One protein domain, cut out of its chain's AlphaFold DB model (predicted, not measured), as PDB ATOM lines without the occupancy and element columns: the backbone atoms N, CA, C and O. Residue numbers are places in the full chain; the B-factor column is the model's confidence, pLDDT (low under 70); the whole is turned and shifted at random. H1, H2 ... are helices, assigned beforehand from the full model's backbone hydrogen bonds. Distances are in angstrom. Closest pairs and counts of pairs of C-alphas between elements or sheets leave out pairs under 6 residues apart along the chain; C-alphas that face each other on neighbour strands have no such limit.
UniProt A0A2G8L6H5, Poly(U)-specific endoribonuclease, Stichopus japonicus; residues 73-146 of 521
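Overview. This is residues 73 to 146 of the 521 residues of the protein "Poly(U)-specific endoribonuclease" of Stichopus japonicus (UniProt A0A2G8L6H5). This is a chain with little regular structure, wound into two loop-built lobes set end to end: residues 73 to 101 with H1 in one, residues 109 to 146 with H3 and H4 in the other, and H2 between them. The 74 printed residues hold four short helices, H1 to H4 along the chain, and no named strand. The class is all helix, with 17 residues in named elements. The whole is compact, with a radius of gyration of the C-alphas of 12.6 A, and elongated, spanning 39 by 21 by 17 A.

Along the chain. H1, the longest helix, is residues 91 to 95, 6.5 A long, from C-alpha 91 at (156.104, 174.068, 110.476). H2 is residues 102 to 105, H3 residues 130 to 133, and H4 residues 140 to 143, ending with C-alpha 143 at (132.585, 173.917, 105.567).

Arrangement. The four helices are apart from one another. In H1 the O i to N i+4 pair is within hydrogen-bond range; H2, H3 and H4 are too short for such a pair.

Size, cuts and confidence. The C-alphas farthest apart, of Ala 83 and Ser 146, are 40.4 A apart. The printed part has no cut. The link from H2 to H3 is long, 24 residues. Residues 94, 145 and 146 have pLDDT under 70.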
ATOM      1  N   SER A  73     147.786 185.225 102.486       88.44
ATOM      2  CA  SER A  73     146.998 185.758 101.372       88.44
ATOM      3  C   SER A  73     147.839 186.138 100.142       88.44
ATOM      4  O   SER A  73     147.321 186.119  99.026       88.44
ATOM      5  N   SER A  74     149.123 186.465 100.320       88.00
ATOM      6  CA  SER A  74     150.050 186.809  99.230       88.00
ATOM      7  C   SER A  74     150.992 185.670  98.831       88.00
ATOM      8  O   SER A  74     151.350 185.560  97.658       88.00
ATOM      9  N   LEU A  75     151.383 184.827  99.789       87.12
ATOM     10  CA  LEU A  75     152.320 183.719  99.594       87.12
ATOM     11  C   LEU A  75     151.631 182.417  99.164       87.12
ATOM     12  O   LEU A  75     152.242 181.601  98.480       87.12
ATOM     13  N   GLY A  76     150.367 182.232  99.549       83.44
ATOM     14  CA  GLY A  76     149.694 180.937  99.521       83.44
ATOM     15  C   GLY A  76     150.174 180.006 100.640       83.44
ATOM     16  O   GLY A  76     151.154 180.282 101.332       83.44
ATOM     17  N   CYS A  77     149.478 178.883 100.815       87.44
ATOM     18  CA  CYS A  77     149.862 177.846 101.772       87.44
ATOM     19  C   CYS A  77     150.947 176.958 101.152       87.44
ATOM     20  O   CYS A  77     150.653 175.962 100.491       87.44
ATOM     21  N   VAL A  78     152.196 177.399 101.270       80.44
ATOM     22  CA  VAL A  78     153.363 176.843 100.567       80.44
ATOM     23  C   VAL A  78     154.366 176.225 101.535       80.44
ATOM     24  O   VAL A  78     154.367 176.547 102.723       80.44
ATOM     25  N   ASP A  79     155.235 175.353 101.018       81.00
ATOM     26  CA  ASP A  79     156.329 174.739 101.779       81.00
ATOM     27  C   ASP A  79     157.221 175.780 102.475       81.00
ATOM     28  O   ASP A  79     157.273 176.950 102.097       81.00
ATOM     29  N   TYR A  80     157.924 175.343 103.518       81.06
ATOM     30  CA  TYR A  80     158.738 176.221 104.354       81.06
ATOM     31  C   TYR A  80     159.907 176.824 103.576       81.06
ATOM     32  O   TYR A  80     160.722 176.099 103.001       81.06
ATOM     33  N   ASP A  81     160.020 178.150 103.616       80.81
ATOM     34  CA  ASP A  81     161.092 178.895 102.962       80.81
ATOM     35  C   ASP A  81     161.806 179.783 103.978       80.81
ATOM     36  O   ASP A  81     161.286 180.801 104.430       80.81
ATOM     37  N   ILE A  82     163.044 179.413 104.295       79.44
ATOM     38  CA  ILE A  82     163.902 180.104 105.261       79.44
ATOM     39  C   ILE A  82     164.161 181.585 104.922       79.44
ATOM     40  O   ILE A  82     164.590 182.344 105.787       79.44
ATOM     41  N   ALA A  83     163.920 182.017 103.679       79.06
ATOM     42  CA  ALA A  83     164.072 183.410 103.271       79.06
ATOM     43  C   ALA A  83     162.864 184.298 103.630       79.06
ATOM     44  O   ALA A  83     162.968 185.523 103.520       79.06
ATOM     45  N   LEU A  84     161.729 183.720 104.043       78.00
ATOM     46  CA  LEU A  84     160.516 184.466 104.381       78.00
ATOM     47  C   LEU A  84     160.491 184.874 105.859       78.00
ATOM     48  O   LEU A  84     160.811 184.095 106.756       78.00
ATOM     49  N   SER A  85     160.040 186.104 106.114       81.31
ATOM     50  CA  SER A  85     159.906 186.670 107.464       81.31
ATOM     51  C   SER A  85     158.795 186.027 108.300       81.31
ATOM     52  O   SER A  85     158.770 186.202 109.512       81.31
ATOM     53  N   CYS A  86     157.863 185.326 107.656       89.56
ATOM     54  CA  CYS A  86     156.843 184.501 108.287       89.56
ATOM     55  C   CYS A  86     156.444 183.365 107.338       89.56
ATOM     56  O   CYS A  86     156.703 183.435 106.135       89.56
ATOM     57  N   GLN A  87     155.831 182.319 107.880       91.62
ATOM     58  CA  GLN A  87     155.576 181.066 107.176       91.62
ATOM     59  C   GLN A  87     154.078 180.761 107.101       91.62
ATOM     60  O   GLN A  87     153.316 181.083 108.014       91.62
ATOM     61  N   CYS A  88     153.678 180.108 106.007       91.69
ATOM     62  CA  CYS A  88     152.288 179.776 105.673       91.69
ATOM     63  C   CYS A  88     152.049 178.270 105.569       91.69
ATOM     64  O   CYS A  88     151.286 177.792 104.734       91.69
ATOM     65  N   ASN A  89     152.731 177.518 106.424       86.06
ATOM     66  CA  ASN A  89     152.595 176.077 106.566       86.06
ATOM     67  C   ASN A  89     152.754 175.693 108.035       86.06
ATOM     68  O   ASN A  89     153.318 176.445 108.824       86.06
ATOM     69  N   ARG A  90     152.347 174.468 108.362       81.75
ATOM     70  CA  ARG A  90     152.339 173.928 109.727       81.75
ATOM     71  C   ARG A  90     153.672 173.946 110.472       81.75
ATOM     72  O   ARG A  90     153.676 173.876 111.694       81.75
ATOM     73  N   LEU A  91     154.815 174.008 109.780       81.31
ATOM     74  CA  LEU A  91     156.104 174.068 110.476       81.31
ATOM     75  C   LEU A  91     156.268 175.401 111.217       81.31
ATOM     76  O   LEU A  91     157.030 175.467 112.176       81.31
ATOM     77  N   CYS A  92     155.516 176.434 110.829       85.00
ATOM     78  CA  CYS A  92     155.566 177.747 111.452       85.00
ATOM     79  C   CYS A  92     155.246 177.738 112.950       85.00
ATOM     80  O   CYS A  92     155.785 178.565 113.680       85.00
ATOM     81  N   GLU A  93     154.423 176.795 113.415       77.00
ATOM     82  CA  GLU A  93     154.058 176.651 114.829       77.00
ATOM     83  C   GLU A  93     155.251 176.176 115.654       77.00
ATOM     84  O   GLU A  93     155.533 176.718 116.718       77.00
ATOM     85  N   GLY A  94     156.012 175.219 115.114       68.88
ATOM     86  CA  GLY A  94     157.235 174.721 115.740       68.88
ATOM     87  C   GLY A  94     158.373 175.746 115.757       68.88
ATOM     88  O   GLY A  94     159.265 175.650 116.594       68.88
ATOM     89  N   TYR A  95     158.340 176.729 114.853       75.12
ATOM     90  CA  TYR A  95     159.336 177.802 114.756       75.12
ATOM     91  C   TYR A  95     158.845 179.158 115.291       75.12
ATOM     92  O   TYR A  95     159.600 180.127 115.248       75.12
ATOM     93  N   GLY A  96     157.596 179.255 115.762       78.81
ATOM     94  CA  GLY A  96     157.001 180.500 116.262       78.81
ATOM     95  C   GLY A  96     156.930 181.639 115.234       78.81
ATOM     96  O   GLY A  96     156.914 182.805 115.618       78.81
ATOM     97  N   ASN A  97     156.917 181.334 113.932       85.69
ATOM     98  CA  ASN A  97     157.015 182.326 112.855       85.69
ATOM     99  C   ASN A  97     155.842 182.275 111.860       85.69
ATOM    100  O   ASN A  97     156.006 182.595 110.682       85.69
ATOM    101  N   CYS A  98     154.652 181.875 112.310       88.00
ATOM    102  CA  CYS A  98     153.444 181.885 111.482       88.00
ATOM    103  C   CYS A  98     153.088 183.298 111.019       88.00
ATOM    104  O   CYS A  98     153.118 184.248 111.804       88.00
ATOM    105  N   CYS A  99     152.719 183.448 109.744       91.75
ATOM    106  CA  CYS A  99     152.151 184.714 109.287       91.75
ATOM    107  C   CYS A  99     150.845 185.006 110.035       91.75
ATOM    108  O   CYS A  99     150.118 184.098 110.436       91.75
ATOM    109  N   SER A 100     150.514 186.288 110.194       89.88
ATOM    110  CA  SER A 100     149.363 186.722 110.997       89.88
ATOM    111  C   SER A 100     148.014 186.175 110.516       89.88
ATOM    112  O   SER A 100     147.069 186.102 111.294       89.88
ATOM    113  N   ASP A 101     147.909 185.826 109.233       90.19
ATOM    114  CA  ASP A 101     146.722 185.253 108.596       90.19
ATOM    115  C   ASP A 101     146.801 183.725 108.401       90.19
ATOM    116  O   ASP A 101     145.882 183.150 107.825       90.19
ATOM    117  N   TYR A 102     147.839 183.051 108.917       90.81
ATOM    118  CA  TYR A 102     148.030 181.599 108.786       90.81
ATOM    119  C   TYR A 102     146.827 180.798 109.307       90.81
ATOM    120  O   TYR A 102     146.220 180.044 108.547       90.81
ATOM    121  N   TYR A 103     146.415 181.026 110.557       85.00
ATOM    122  CA  TYR A 103     145.320 180.276 111.189       85.00
ATOM    123  C   TYR A 103     143.953 180.468 110.521       85.00
ATOM    124  O   TYR A 103     143.054 179.646 110.663       85.00
ATOM    125  N   GLY A 104     143.773 181.585 109.813       82.75
ATOM    126  CA  GLY A 104     142.524 181.898 109.123       82.75
ATOM    127  C   GLY A 104     142.499 181.484 107.654       82.75
ATOM    128  O   GLY A 104     141.440 181.572 107.039       82.75
ATOM    129  N   LEU A 105     143.641 181.095 107.076       85.50
ATOM    130  CA  LEU A 105     143.781 180.882 105.630       85.50
ATOM    131  C   LEU A 105     144.387 179.521 105.275       85.50
ATOM    132  O   LEU A 105     143.976 178.933 104.282       85.50
ATOM    133  N   CYS A 106     145.334 179.028 106.075       85.69
ATOM    134  CA  CYS A 106     146.076 177.791 105.821       85.69
ATOM    135  C   CYS A 106     145.845 176.688 106.864       85.69
ATOM    136  O   CYS A 106     146.169 175.539 106.578       85.69
ATOM    137  N   ASP A 107     145.282 177.022 108.029       87.69
ATOM    138  CA  ASP A 107     144.867 176.071 109.074       87.69
ATOM    139  C   ASP A 107     143.333 175.912 109.095       87.69
ATOM    140  O   ASP A 107     142.635 176.272 110.047       87.69
ATOM    141  N   THR A 108     142.786 175.487 107.955       88.69
ATOM    142  CA  THR A 108     141.343 175.410 107.687       88.69
ATOM    143  C   THR A 108     141.002 174.126 106.935       88.69
ATOM    144  O   THR A 108     141.833 173.572 106.211       88.69
ATOM    145  N   CYS A 109     139.762 173.651 107.053       85.94
ATOM    146  CA  CYS A 109     139.273 172.490 106.315       85.94
ATOM    147  C   CYS A 109     139.349 172.692 104.806       85.94
ATOM    148  O   CYS A 109     139.705 171.761 104.084       85.94
ATOM    149  N   GLU A 110     139.082 173.902 104.320       85.50
ATOM    150  CA  GLU A 110     139.284 174.233 102.910       85.50
ATOM    151  C   GLU A 110     140.752 174.055 102.481       85.50
ATOM    152  O   GLU A 110     141.019 173.399 101.470       85.50
ATOM    153  N   ALA A 111     141.708 174.568 103.265       82.88
ATOM    154  CA  ALA A 111     143.138 174.473 102.967       82.88
ATOM    155  C   ALA A 111     143.676 173.036 103.067       82.88
ATOM    156  O   ALA A 111     144.574 172.654 102.314       82.88
ATOM    157  N   PHE A 112     143.092 172.219 103.943       82.31
ATOM    158  CA  PHE A 112     143.417 170.798 104.073       82.31
ATOM    159  C   PHE A 112     142.829 169.929 102.959       82.31
ATOM    160  O   PHE A 112     143.179 168.756 102.846       82.31
ATOM    161  N   GLY A 113     141.975 170.485 102.096       76.94
ATOM    162  CA  GLY A 113     141.346 169.746 101.002       76.94
ATOM    163  C   GLY A 113     140.024 169.074 101.383       76.94
ATOM    164  O   GLY A 113     139.522 168.246 100.621       76.94
ATOM    165  N   GLY A 114     139.439 169.446 102.521       78.81
ATOM    166  CA  GLY A 114     138.047 169.193 102.865       78.81
ATOM    167  C   GLY A 114     137.816 168.582 104.246       78.81
ATOM    168  O   GLY A 114     138.610 168.735 105.170       78.81
ATOM    169  N   CYS A 115     136.686 167.886 104.394       82.75
ATOM    170  CA  CYS A 115     136.325 167.175 105.620       82.75
ATOM    171  C   CYS A 115     137.045 165.823 105.647       82.75
ATOM    172  O   CYS A 115     136.624 164.875 104.981       82.75
ATOM    173  N   LEU A 116     138.172 165.766 106.351       78.31
ATOM    174  CA  LEU A 116     139.063 164.607 106.397       78.31
ATOM    175  C   LEU A 116     138.883 163.812 107.694       78.31
ATOM    176  O   LEU A 116     138.432 164.354 108.702       78.31
ATOM    177  N   ASP A 117     139.272 162.532 107.669       77.81
ATOM    178  CA  ASP A 117     139.425 161.718 108.881       77.81
ATOM    179  C   ASP A 117     140.455 162.360 109.838       77.81
ATOM    180  O   ASP A 117     141.215 163.256 109.463       77.81
ATOM    181  N   TYR A 118     140.476 161.915 111.097       81.62
ATOM    182  CA  TYR A 118     141.429 162.409 112.095       81.62
ATOM    183  C   TYR A 118     142.880 162.289 111.616       81.62
ATOM    184  O   TYR A 118     143.361 161.194 111.320       81.62
ATOM    185  N   ASP A 119     143.583 163.420 111.606       78.19
ATOM    186  CA  ASP A 119     145.003 163.494 111.291       78.19
ATOM    187  C   ASP A 119     145.720 164.194 112.438       78.19
ATOM    188  O   ASP A 119     145.539 165.387 112.684       78.19
ATOM    189  N   ASN A 120     146.559 163.446 113.144       78.56
ATOM    190  CA  ASN A 120     147.320 163.961 114.279       78.56
ATOM    191  C   ASN A 120     148.389 164.999 113.890       78.56
ATOM    192  O   ASN A 120     149.022 165.570 114.774       78.56
ATOM    193  N   ARG A 121     148.607 165.233 112.591       73.12
ATOM    194  CA  ARG A 121     149.519 166.259 112.069       73.12
ATOM    195  C   ARG A 121     148.840 167.614 111.881       73.12
ATOM    196  O   ARG A 121     149.557 168.576 111.608       73.12
ATOM    197  N   HIS A 122     147.510 167.687 111.981       78.75
ATOM    198  CA  HIS A 122     146.757 168.937 111.890       78.75
ATOM    199  C   HIS A 122     146.507 169.526 113.287       78.75
ATOM    200  O   HIS A 122     146.061 168.827 114.202       78.75
ATOM    201  N   SER A 123     146.786 170.822 113.433       80.38
ATOM    202  CA  SER A 123     146.561 171.633 114.641       80.38
ATOM    203  C   SER A 123     145.075 171.762 114.988       80.38
ATOM    204  O   SER A 123     144.714 171.843 116.162       80.38
ATOM    205  N   CYS A 124     144.205 171.679 113.983       87.94
ATOM    206  CA  CYS A 124     142.763 171.548 114.128       87.94
ATOM    207  C   CYS A 124     142.222 170.371 113.301       87.94
ATOM    208  O   CYS A 124     142.884 169.842 112.414       87.94
ATOM    209  N   GLN A 125     141.015 169.912 113.614       90.50
ATOM    210  CA  GLN A 125     140.420 168.721 113.018       90.50
ATOM    211  C   GLN A 125     139.191 169.066 112.173       90.50
ATOM    212  O   GLN A 125     138.370 169.900 112.557       90.50
ATOM    213  N   CYS A 126     139.051 168.370 111.043       87.69
ATOM    214  CA  CYS A 126     137.940 168.512 110.092       87.69
ATOM    215  C   CYS A 126     137.025 167.279 110.035       87.69
ATOM    216  O   CYS A 126     136.303 167.081 109.057       87.69
ATOM    217  N   ASN A 127     137.067 166.456 111.085       81.88
ATOM    218  CA  ASN A 127     136.222 165.277 111.264       81.88
ATOM    219  C   ASN A 127     135.065 165.552 112.234       81.88
ATOM    220  O   ASN A 127     135.096 166.494 113.020       81.88
ATOM    221  N   VAL A 128     134.071 164.663 112.220       78.00
ATOM    222  CA  VAL A 128     132.852 164.766 113.041       78.00
ATOM    223  C   VAL A 128     133.090 164.707 114.549       78.00
ATOM    224  O   VAL A 128     132.275 165.214 115.321       78.00
ATOM    225  N   ASP A 129     134.206 164.120 114.977       81.69
ATOM    226  CA  ASP A 129     134.535 163.973 116.391       81.69
ATOM    227  C   ASP A 129     135.186 165.239 116.971       81.69
ATOM    228  O   ASP A 129     135.224 165.398 118.195       81.69
ATOM    229  N   CYS A 130     135.636 166.181 116.128       84.19
ATOM    230  CA  CYS A 130     136.353 167.379 116.567       84.19
ATOM    231  C   CYS A 130     135.565 168.209 117.589       84.19
ATOM    232  O   CYS A 130     136.144 168.779 118.517       84.19
ATOM    233  N   SER A 131     134.231 168.235 117.478       82.31
ATOM    234  CA  SER A 131     133.362 168.987 118.390       82.31
ATOM    235  C   SER A 131     133.362 168.384 119.796       82.31
ATOM    236  O   SER A 131     133.191 169.105 120.777       82.31
ATOM    237  N   SER A 132     133.585 167.070 119.908       78.81
ATOM    238  CA  SER A 132     133.686 166.366 121.193       78.81
ATOM    239  C   SER A 132     135.044 166.579 121.863       78.81
ATOM    240  O   SER A 132     135.131 166.550 123.090       78.81
ATOM    241  N   PHE A 133     136.088 166.829 121.070       82.69
ATOM    242  CA  PHE A 133     137.447 167.095 121.548       82.69
ATOM    243  C   PHE A 133     137.787 168.590 121.638       82.69
ATOM    244  O   PHE A 133     138.847 168.943 122.149       82.69
ATOM    245  N   GLY A 134     136.889 169.472 121.186       85.44
ATOM    246  CA  GLY A 134     137.073 170.922 121.234       85.44
ATOM    247  C   GLY A 134     138.203 171.431 120.337       85.44
ATOM    248  O   GLY A 134     138.781 172.471 120.636       85.44
ATOM    249  N   ASN A 135     138.530 170.706 119.265       89.00
ATOM    250  CA  ASN A 135     139.669 170.990 118.389       89.00
ATOM    251  C   ASN A 135     139.272 171.152 116.911       89.00
ATOM    252  O   ASN A 135     140.088 170.902 116.029       89.00
ATOM    253  N   CYS A 136     138.026 171.534 116.621       89.31
ATOM    254  CA  CYS A 136     137.579 171.780 115.248       89.31
ATOM    255  C   CYS A 136     138.325 172.941 114.589       89.31
ATOM    256  O   CYS A 136     138.603 173.949 115.241       89.31
ATOM    257  N   CYS A 137     138.575 172.830 113.282       90.06
ATOM    258  CA  CYS A 137     139.062 173.962 112.498       90.06
ATOM    259  C   CYS A 137     138.064 175.118 112.483       90.06
ATOM    260  O   CYS A 137     136.856 174.935 112.651       90.06
ATOM    261  N   SER A 138     138.583 176.329 112.285       88.44
ATOM    262  CA  SER A 138     137.802 177.565 112.391       88.44
ATOM    263  C   SER A 138     136.643 177.639 111.389       88.44
ATOM    264  O   SER A 138     135.598 178.216 111.692       88.44
ATOM    265  N   ASP A 139     136.796 177.005 110.228       86.75
ATOM    266  CA  ASP A 139     135.799 176.895 109.168       86.75
ATOM    267  C   ASP A 139     134.996 175.586 109.216       86.75
ATOM    268  O   ASP A 139     134.096 175.414 108.394       86.75
ATOM    269  N   TYR A 140     135.249 174.690 110.177       85.69
ATOM    270  CA  TYR A 140     134.627 173.364 110.238       85.69
ATOM    271  C   TYR A 140     133.096 173.429 110.203       85.69
ATOM    272  O   TYR A 140     132.475 172.747 109.400       85.69
ATOM    273  N   GLU A 141     132.452 174.282 111.000       81.31
ATOM    274  CA  GLU A 141     130.981 174.374 111.007       81.31
ATOM    275  C   GLU A 141     130.419 174.916 109.681       81.31
ATOM    276  O   GLU A 141     129.384 174.466 109.189       81.31
ATOM    277  N   SER A 142     131.115 175.866 109.055       79.12
ATOM    278  CA  SER A 142     130.706 176.449 107.772       79.12
ATOM    279  C   SER A 142     131.027 175.572 106.560       79.12
ATOM    280  O   SER A 142     130.345 175.680 105.543       79.12
ATOM    281  N   PHE A 143     132.053 174.727 106.661       74.88
ATOM    282  CA  PHE A 143     132.585 173.917 105.567       74.88
ATOM    283  C   PHE A 143     132.107 172.455 105.653       74.88
ATOM    284  O   PHE A 143     131.733 171.857 104.647       74.88
ATOM    285  N   CYS A 144     132.043 171.909 106.870       77.75
ATOM    286  CA  CYS A 144     131.687 170.526 107.203       77.75
ATOM    287  C   CYS A 144     130.449 170.384 108.116       77.75
ATOM    288  O   CYS A 144     129.860 169.303 108.151       77.75
ATOM    289  N   GLY A 145     130.004 171.440 108.814       61.12
ATOM    290  CA  GLY A 145     128.927 171.422 109.832       61.12
ATOM    291  C   GLY A 145     127.521 171.083 109.324       61.12
ATOM    292  O   GLY A 145     126.548 171.087 110.074       61.12
ATOM    293  N   SER A 146     127.399 170.719 108.049       53.44
ATOM    294  CA  SER A 146     126.221 170.058 107.487       53.44
ATOM    295  C   SER A 146     126.538 168.609 107.121       53.44
ATOM    296  O   SER A 146     126.297 168.232 105.981       53.44
TER     297      SER A 146